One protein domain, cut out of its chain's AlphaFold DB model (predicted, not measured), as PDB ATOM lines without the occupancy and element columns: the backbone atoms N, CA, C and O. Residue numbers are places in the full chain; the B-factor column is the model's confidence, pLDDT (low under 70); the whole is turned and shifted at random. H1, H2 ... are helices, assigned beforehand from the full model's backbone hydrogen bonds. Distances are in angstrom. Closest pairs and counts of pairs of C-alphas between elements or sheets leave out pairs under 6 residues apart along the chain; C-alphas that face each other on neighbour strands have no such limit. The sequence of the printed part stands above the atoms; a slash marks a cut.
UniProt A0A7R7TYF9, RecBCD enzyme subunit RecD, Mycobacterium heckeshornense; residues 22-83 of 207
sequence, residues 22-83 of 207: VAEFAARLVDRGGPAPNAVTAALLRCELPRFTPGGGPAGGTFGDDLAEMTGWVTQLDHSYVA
ATOM      1  N   VAL A  22     159.878 263.444 199.839       83.38
ATOM      2  CA  VAL A  22     159.625 262.635 198.635       83.38
ATOM      3  C   VAL A  22     159.230 261.205 199.009       83.38
ATOM      4  O   VAL A  22     158.270 260.679 198.451       83.38
ATOM      5  N   ALA A  23     159.912 260.591 199.978       86.31
ATOM      6  CA  ALA A  23     159.584 259.250 200.459       86.31
ATOM      7  C   ALA A  23     158.186 259.187 201.099       86.31
ATOM      8  O   ALA A  23     157.428 258.264 200.818       86.31
ATOM      9  N   GLU A  24     157.805 260.184 201.904       85.31
ATOM     10  CA  GLU A  24     156.464 260.288 202.492       85.31
ATOM     11  C   GLU A  24     155.390 260.455 201.414       85.31
ATOM     12  O   GLU A  24     154.340 259.817 201.478       85.31
ATOM     13  N   PHE A  25     155.650 261.285 200.400       88.94
ATOM     14  CA  PHE A  25     154.753 261.411 199.257       88.94
ATOM     15  C   PHE A  25     154.590 260.072 198.523       88.94
ATOM     16  O   PHE A  25     153.460 259.665 198.252       88.94
ATOM     17  N   ALA A  26     155.692 259.371 198.242       89.88
ATOM     18  CA  ALA A  26     155.674 258.073 197.572       89.88
ATOM     19  C   ALA A  26     154.914 257.017 198.387       89.88
ATOM     20  O   ALA A  26     154.094 256.297 197.823       89.88
ATOM     21  N   ALA A  27     155.115 256.975 199.709       90.75
ATOM     22  CA  ALA A  27     154.392 256.079 200.609       90.75
ATOM     23  C   ALA A  27     152.871 256.299 200.538       90.75
ATOM     24  O   ALA A  27     152.116 255.340 200.401       90.75
ATOM     25  N   ARG A  28     152.415 257.559 200.540       90.38
ATOM     26  CA  ARG A  28     150.985 257.894 200.387       90.38
ATOM     27  C   ARG A  28     150.436 257.590 198.995       90.38
ATOM     28  O   ARG A  28     149.252 257.329 198.850       90.38
ATOM     29  N   LEU A  29     151.274 257.662 197.962       90.25
ATOM     30  CA  LEU A  29     150.858 257.362 196.594       90.25
ATOM     31  C   LEU A  29     150.599 255.860 196.389       90.25
ATOM     32  O   LEU A  29     149.704 255.500 195.626       90.25
ATOM     33  N   VAL A  30     151.380 254.990 197.042       92.12
ATOM     34  CA  VAL A  30     151.233 253.528 196.922       92.12
ATOM     35  C   VAL A  30     150.179 252.953 197.871       92.12
ATOM     36  O   VAL A  30     149.553 251.946 197.537       92.12
ATOM     37  N   ASP A  31     149.950 253.591 199.021       92.00
ATOM     38  CA  ASP A  31     148.930 253.182 199.987       92.00
ATOM     39  C   ASP A  31     147.522 253.612 199.545       92.00
ATOM     40  O   ASP A  31     147.030 254.689 199.882       92.00
ATOM     41  N   ARG A  32     146.843 252.736 198.793       84.56
ATOM     42  CA  ARG A  32     145.477 252.982 198.294       84.56
ATOM     43  C   ARG A  32     144.405 253.036 199.392       84.56
ATOM     44  O   ARG A  32     143.294 253.467 199.097       84.56
ATOM     45  N   GLY A  33     144.705 252.572 200.608       89.38
ATOM     46  CA  GLY A  33     143.798 252.632 201.759       89.38
ATOM     47  C   GLY A  33     144.038 253.842 202.667       89.38
ATOM     48  O   GLY A  33     143.241 254.093 203.569       89.38
ATOM     49  N   GLY A  34     145.127 254.578 202.438       87.38
ATOM     50  CA  GLY A  34     145.547 255.711 203.248       87.38
ATOM     51  C   GLY A  34     145.039 257.070 202.749       87.38
ATOM     52  O   GLY A  34     144.314 257.174 201.756       87.38
ATOM     53  N   PRO A  35     145.424 258.160 203.437       86.25
ATOM     54  CA  PRO A  35     145.122 259.515 203.000       86.25
ATOM     55  C   PRO A  35     145.745 259.814 201.635       86.25
ATOM     56  O   PRO A  35     146.930 259.556 201.416       86.25
ATOM     57  N   ALA A  36     144.974 260.460 200.757       86.50
ATOM     58  CA  ALA A  36     145.457 260.845 199.438       86.50
ATOM     59  C   ALA A  36     146.746 261.702 199.517       86.50
ATOM     60  O   ALA A  36     146.899 262.541 200.421       86.50
ATOM     61  N   PRO A  37     147.685 261.532 198.567       89.06
ATOM     62  CA  PRO A  37     148.874 262.371 198.486       89.06
ATOM     63  C   PRO A  37     148.509 263.836 198.187       89.06
ATOM     64  O   PRO A  37     147.395 264.163 197.778       89.06
ATOM     65  N   ASN A  38     149.460 264.754 198.387       88.19
ATOM     66  CA  ASN A  38     149.260 266.164 198.043       88.19
ATOM     67  C   ASN A  38     148.932 266.312 196.543       88.19
ATOM     68  O   ASN A  38     149.753 265.944 195.704       88.19
ATOM     69  N   ALA A  39     147.770 266.893 196.225       89.88
ATOM     70  CA  ALA A  39     147.305 267.057 194.848       89.88
ATOM     71  C   ALA A  39     148.245 267.920 193.986       89.88
ATOM     72  O   ALA A  39     148.550 267.530 192.867       89.88
ATOM     73  N   VAL A  40     148.776 269.028 194.519       91.69
ATOM     74  CA  VAL A  40     149.723 269.914 193.813       91.69
ATOM     75  C   VAL A  40     151.038 269.194 193.516       91.69
ATOM     76  O   VAL A  40     151.544 269.267 192.402       91.69
ATOM     77  N   THR A  41     151.597 268.469 194.491       90.25
ATOM     78  CA  THR A  41     152.825 267.680 194.297       90.25
ATOM     79  C   THR A  41     152.615 266.600 193.243       90.25
ATOM     80  O   THR A  41     153.472 266.397 192.389       90.25
ATOM     81  N   ALA A  42     151.464 265.930 193.281       91.12
ATOM     82  CA  ALA A  42     151.110 264.909 192.312       91.12
ATOM     83  C   ALA A  42     150.948 265.488 190.898       91.12
ATOM     84  O   ALA A  42     151.499 264.926 189.956       91.12
ATOM     85  N   ALA A  43     150.264 266.629 190.768       92.31
ATOM     86  CA  ALA A  43     150.106 267.354 189.513       92.31
ATOM     87  C   ALA A  43     151.465 267.774 188.934       92.31
ATOM     88  O   ALA A  43     151.730 267.538 187.759       92.31
ATOM     89  N   LEU A  44     152.361 268.310 189.773       91.44
ATOM     90  CA  LEU A  44     153.694 268.754 189.360       91.44
ATOM     91  C   LEU A  44     154.555 267.595 188.856       91.44
ATOM     92  O   LEU A  44     155.201 267.715 187.820       91.44
ATOM     93  N   LEU A  45     154.538 266.456 189.554       90.62
ATOM     94  CA  LEU A  45     155.281 265.261 189.139       90.62
ATOM     95  C   LEU A  45     154.710 264.605 187.876       90.62
ATOM     96  O   LEU A  45     155.448 263.939 187.155       90.62
ATOM     97  N   ARG A  46     153.411 264.776 187.610       93.12
ATOM     98  CA  ARG A  46     152.747 264.282 186.395       93.12
ATOM     99  C   ARG A  46     152.724 265.297 185.254       93.12
ATOM    100  O   ARG A  46     152.182 264.982 184.200       93.12
ATOM    101  N   CYS A  47     153.309 266.479 185.452       93.62
ATOM    102  CA  CYS A  47     153.263 267.582 184.495       93.62
ATOM    103  C   CYS A  47     151.827 267.906 184.041       93.62
ATOM    104  O   CYS A  47     151.588 268.169 182.863       93.62
ATOM    105  N   GLU A  48     150.863 267.851 184.962       94.50
ATOM    106  CA  GLU A  48     149.476 268.211 184.669       94.50
ATOM    107  C   GLU A  48     149.365 269.706 184.344       94.50
ATOM    108  O   GLU A  48     150.090 270.540 184.891       94.50
ATOM    109  N   LEU A  49     148.433 270.055 183.453       93.00
ATOM    110  CA  LEU A  49     148.138 271.457 183.178       93.00
ATOM    111  C   LEU A  49     147.596 272.148 184.441       93.00
ATOM    112  O   LEU A  49     146.884 271.512 185.229       93.00
ATOM    113  N   PRO A  50     147.882 273.450 184.629       94.00
ATOM    114  CA  PRO A  50     147.318 274.214 185.731       94.00
ATOM    115  C   PRO A  50     145.789 274.125 185.766       94.00
ATOM    116  O   PRO A  50     145.121 274.306 184.748       94.00
ATOM    117  N   ARG A  51     145.236 273.872 186.953       94.94
ATOM    118  CA  ARG A  51     143.795 273.859 187.207       94.94
ATOM    119  C   ARG A  51     143.359 275.138 187.903       94.94
ATOM    120  O   ARG A  51     144.025 275.624 188.820       94.94
ATOM    121  N   PHE A  52     142.205 275.628 187.481       96.00
ATOM    122  CA  PHE A  52     141.575 276.834 187.990       96.00
ATOM    123  C   PHE A  52     140.140 276.530 188.400       96.00
ATOM    124  O   PHE A  52     139.538 275.566 187.917       96.00
ATOM    125  N   THR A  53     139.581 277.379 189.254       95.50
ATOM    126  CA  THR A  53     138.139 277.424 189.493       95.50
ATOM    127  C   THR A  53     137.389 277.639 188.166       95.50
ATOM    128  O   THR A  53     137.941 278.229 187.226       95.50
ATOM    129  N   PRO A  54     136.138 277.157 188.031       93.75
ATOM    130  CA  PRO A  54     135.372 277.317 186.797       93.75
ATOM    131  C   PRO A  54     135.290 278.784 186.352       93.75
ATOM    132  O   PRO A  54     134.764 279.628 187.071       93.75
ATOM    133  N   GLY A  55     135.821 279.079 185.161       90.62
ATOM    134  CA  GLY A  55     135.864 280.432 184.595       90.62
ATOM    135  C   GLY A  55     136.989 281.339 185.115       90.62
ATOM    136  O   GLY A  55     137.069 282.480 184.674       90.62
ATOM    137  N   GLY A  56     137.857 280.859 186.011       93.00
ATOM    138  CA  GLY A  56     138.916 281.657 186.641       93.00
ATOM    139  C   GLY A  56     140.310 281.540 186.009       93.00
ATOM    140  O   GLY A  56     141.252 282.163 186.491       93.00
ATOM    141  N   GLY A  57     140.471 280.720 184.969       93.75
ATOM    142  CA  GLY A  57     141.749 280.554 184.269       93.75
ATOM    143  C   GLY A  57     142.055 281.670 183.260       93.75
ATOM    144  O   GLY A  57     141.209 282.531 183.014       93.75
ATOM    145  N   PRO A  58     143.247 281.638 182.633       92.31
ATOM    146  CA  PRO A  58     143.620 282.569 181.573       92.31
ATOM    147  C   PRO A  58     142.601 282.599 180.430       92.31
ATOM    148  O   PRO A  58     142.018 281.567 180.067       92.31
ATOM    149  N   ALA A  59     142.407 283.774 179.832       86.19
ATOM    150  CA  ALA A  59     141.476 283.952 178.726       86.19
ATOM    151  C   ALA A  59     141.847 283.031 177.551       86.19
ATOM    152  O   ALA A  59     142.992 282.978 177.106       86.19
ATOM    153  N   GLY A  60     140.879 282.247 177.069       85.75
ATOM    154  CA  GLY A  60     141.121 281.275 175.995       85.75
ATOM    155  C   GLY A  60     142.115 280.158 176.352       85.75
ATOM    156  O   GLY A  60     142.592 279.472 175.453       85.75
ATOM    157  N   GLY A  61     142.453 279.971 177.635       86.81
ATOM    158  CA  GLY A  61     143.382 278.937 178.099       86.81
ATOM    159  C   GLY A  61     144.850 279.187 177.741       86.81
ATOM    160  O   GLY A  61     145.660 278.268 177.848       86.81
ATOM    161  N   THR A  62     145.199 280.400 177.308       89.44
ATOM    162  CA  THR A  62     146.568 280.774 176.927       89.44
ATOM    163  C   THR A  62     147.149 281.720 177.967       89.44
ATOM    164  O   THR A  62     146.470 282.653 178.370       89.44
ATOM    165  N   PHE A  63     148.390 281.481 178.392       90.94
ATOM    166  CA  PHE A  63     149.091 282.356 179.331       90.94
ATOM    167  C   PHE A  63     149.819 283.478 178.588       90.94
ATOM    168  O   PHE A  63     150.677 283.196 177.746       90.94
ATOM    169  N   GLY A  64     149.511 284.727 178.932       88.31
ATOM    170  CA  GLY A  64     150.299 285.903 178.568       88.31
ATOM    171  C   GLY A  64     151.401 286.238 179.580       88.31
ATOM    172  O   GLY A  64     151.486 285.651 180.663       88.31
ATOM    173  N   ASP A  65     152.258 287.199 179.229       86.94
ATOM    174  CA  ASP A  65     153.244 287.810 180.131       86.94
ATOM    175  C   ASP A  65     152.750 289.127 180.769       86.94
ATOM    176  O   ASP A  65     153.481 289.766 181.531       86.94
ATOM    177  N   ASP A  66     151.491 289.494 180.515       92.25
ATOM    178  CA  ASP A  66     150.848 290.677 181.073       92.25
ATOM    179  C   ASP A  66     150.540 290.513 182.568       92.25
ATOM    180  O   ASP A  66     149.935 289.536 183.015       92.25
ATOM    181  N   LEU A  67     150.935 291.508 183.361       94.75
ATOM    182  CA  LEU A  67     150.772 291.449 184.806       94.75
ATOM    183  C   LEU A  67     149.297 291.464 185.232       94.75
ATOM    184  O   LEU A  67     148.967 290.793 186.207       94.75
ATOM    185  N   ALA A  68     148.425 292.202 184.539       94.19
ATOM    186  CA  ALA A  68     147.011 292.287 184.899       94.19
ATOM    187  C   ALA A  68     146.282 290.963 184.626       94.19
ATOM    188  O   ALA A  68     145.443 290.539 185.421       94.19
ATOM    189  N   GLU A  69     146.648 290.264 183.550       94.69
ATOM    190  CA  GLU A  69     146.195 288.895 183.308       94.69
ATOM    191  C   GLU A  69     146.631 287.967 184.451       94.69
ATOM    192  O   GLU A  69     145.803 287.249 185.018       94.69
ATOM    193  N   MET A  70     147.912 288.023 184.843       95.81
ATOM    194  CA  MET A  70     148.438 287.170 185.912       95.81
ATOM    195  C   MET A  70     147.789 287.425 187.270       95.81
ATOM    196  O   MET A  70     147.452 286.472 187.973       95.81
ATOM    197  N   THR A  71     147.582 288.685 187.653       96.06
ATOM    198  CA  THR A  71     146.892 289.021 188.907       96.06
ATOM    199  C   THR A  71     145.419 288.603 188.875       96.06
ATOM    200  O   THR A  71     144.878 288.231 189.917       96.06
ATOM    201  N   GLY A  72     144.792 288.562 187.694       94.75
ATOM    202  CA  GLY A  72     143.434 288.057 187.499       94.75
ATOM    203  C   GLY A  72     143.278 286.569 187.832       94.75
ATOM    204  O   GLY A  72     142.393 286.204 188.607       94.75
ATOM    205  N   TRP A  73     144.147 285.701 187.300       95.56
ATOM    206  CA  TRP A  73     144.013 284.248 187.494       95.56
ATOM    207  C   TRP A  73     144.715 283.703 188.745       95.56
ATOM    208  O   TRP A  73     144.392 282.599 189.189       95.56
ATOM    209  N   VAL A  74     145.667 284.423 189.355       96.25
ATOM    210  CA  VAL A  74     146.479 283.869 190.463       96.25
ATOM    211  C   VAL A  74     145.645 283.483 191.687       96.25
ATOM    212  O   VAL A  74     145.942 282.490 192.351       96.25
ATOM    213  N   THR A  75     144.559 284.212 191.951       96.25
ATOM    214  CA  THR A  75     143.626 283.938 193.060       96.25
ATOM    215  C   THR A  75     142.667 282.782 192.768       96.25
ATOM    216  O   THR A  75     141.986 282.305 193.674       96.25
ATOM    217  N   GLN A  76     142.629 282.315 191.518       96.56
ATOM    218  CA  GLN A  76     141.688 281.318 191.011       96.56
ATOM    219  C   GLN A  76     142.307 279.921 190.874       96.56
ATOM    220  O   GLN A  76     141.649 279.005 190.383       96.56
ATOM    221  N   LEU A  77     143.567 279.726 191.281       95.25
ATOM    222  CA  LEU A  77     144.210 278.411 191.245       95.25
ATOM    223  C   LEU A  77     143.493 277.419 192.172       95.25
ATOM    224  O   LEU A  77     143.476 277.585 193.391       95.25
ATOM    225  N   ASP A  78     142.975 276.335 191.597       94.19
ATOM    226  CA  ASP A  78     142.270 275.288 192.339       94.19
ATOM    227  C   ASP A  78     143.249 274.199 192.784       94.19
ATOM    228  O   ASP A  78     143.471 273.198 192.092       94.19
ATOM    229  N   HIS A  79     143.904 274.441 193.926       91.75
ATOM    230  CA  HIS A  79     144.898 273.534 194.506       91.75
ATOM    231  C   HIS A  79     145.869 272.995 193.439       91.75
ATOM    232  O   HIS A  79     146.062 271.784 193.284       91.75
ATOM    233  N   SER A  80     146.445 273.927 192.679       93.31
ATOM    234  CA  SER A  80     147.293 273.679 191.514       93.31
ATOM    235  C   SER A  80     148.546 274.561 191.554       93.31
ATOM    236  O   SER A  80     148.794 275.274 192.526       93.31
ATOM    237  N   TYR A  81     149.361 274.494 190.506       94.31
ATOM    238  CA  TYR A  81     150.532 275.334 190.299       94.31
ATOM    239  C   TYR A  81     150.514 275.955 188.897       94.31
ATOM    240  O   TYR A  81     149.903 275.406 187.983       94.31
ATOM    241  N   VAL A  82     151.226 277.072 188.738       94.50
ATOM    242  CA  VAL A  82     151.623 277.656 187.448       94.50
ATOM    243  C   VAL A  82     153.119 277.930 187.521       94.50
ATOM    244  O   VAL A  82     153.608 278.467 188.517       94.50
ATOM    245  N   ALA A  83     153.855 277.541 186.483       92.50
ATOM    246  CA  ALA A  83     155.273 277.850 186.361       92.50
ATOM    247  C   ALA A  83     155.453 279.131 185.535       92.50
ATOM    248  O   ALA A  83     155.045 279.182 184.379       92.50
TER     249      ALA A  83
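Overview. This is residues 22 to 83 of the 207 residues of the protein "RecBCD enzyme subunit RecD" of Mycobacterium heckeshornense (UniProt A0A7R7TYF9). There is little regular structure: three short helices are strung along a loose rod, with H1, the longest by residues, toward one end, H2 next, and H3 toward the other end; the long loop of residues 46 to 66 runs from H2 to H3, and the last residues, 79 to 83, fold back from H3 to the stretch between H2 and H3. Residues 30 to 35, of which residue 30 belongs to H1, stick out. The 62 printed residues are all helix in class, though H1, H2 and H3 hold 24 of them; the radius of gyration of the C-alphas is 14.4 A and the spans are 41 by 20 by 16 A.

Along the chain. H1, residues 22 to 30, measures 12.5 A from C-alpha 22 at (159.625, 262.635, 198.635). H2 is residues 39 to 45, 10.0 A. H3, residues 67 to 74, 10.4 A, ends at C-alpha 74 (146.479, 283.869, 190.463).

Arrangement. H1 and H2 are near each other, their closest C-alphas 8.2 A apart. H3 is apart from both. In H1, H2 and H3 every O i to N i+4 pair is within hydrogen-bond range.

Size, cuts and confidence. C-alphas 33 and 66 are farthest apart, 43.9 A. H1 to H2 is a short link, H2 to H3 a long one. The printed part has no cut, and no printed residue is under pLDDT 70.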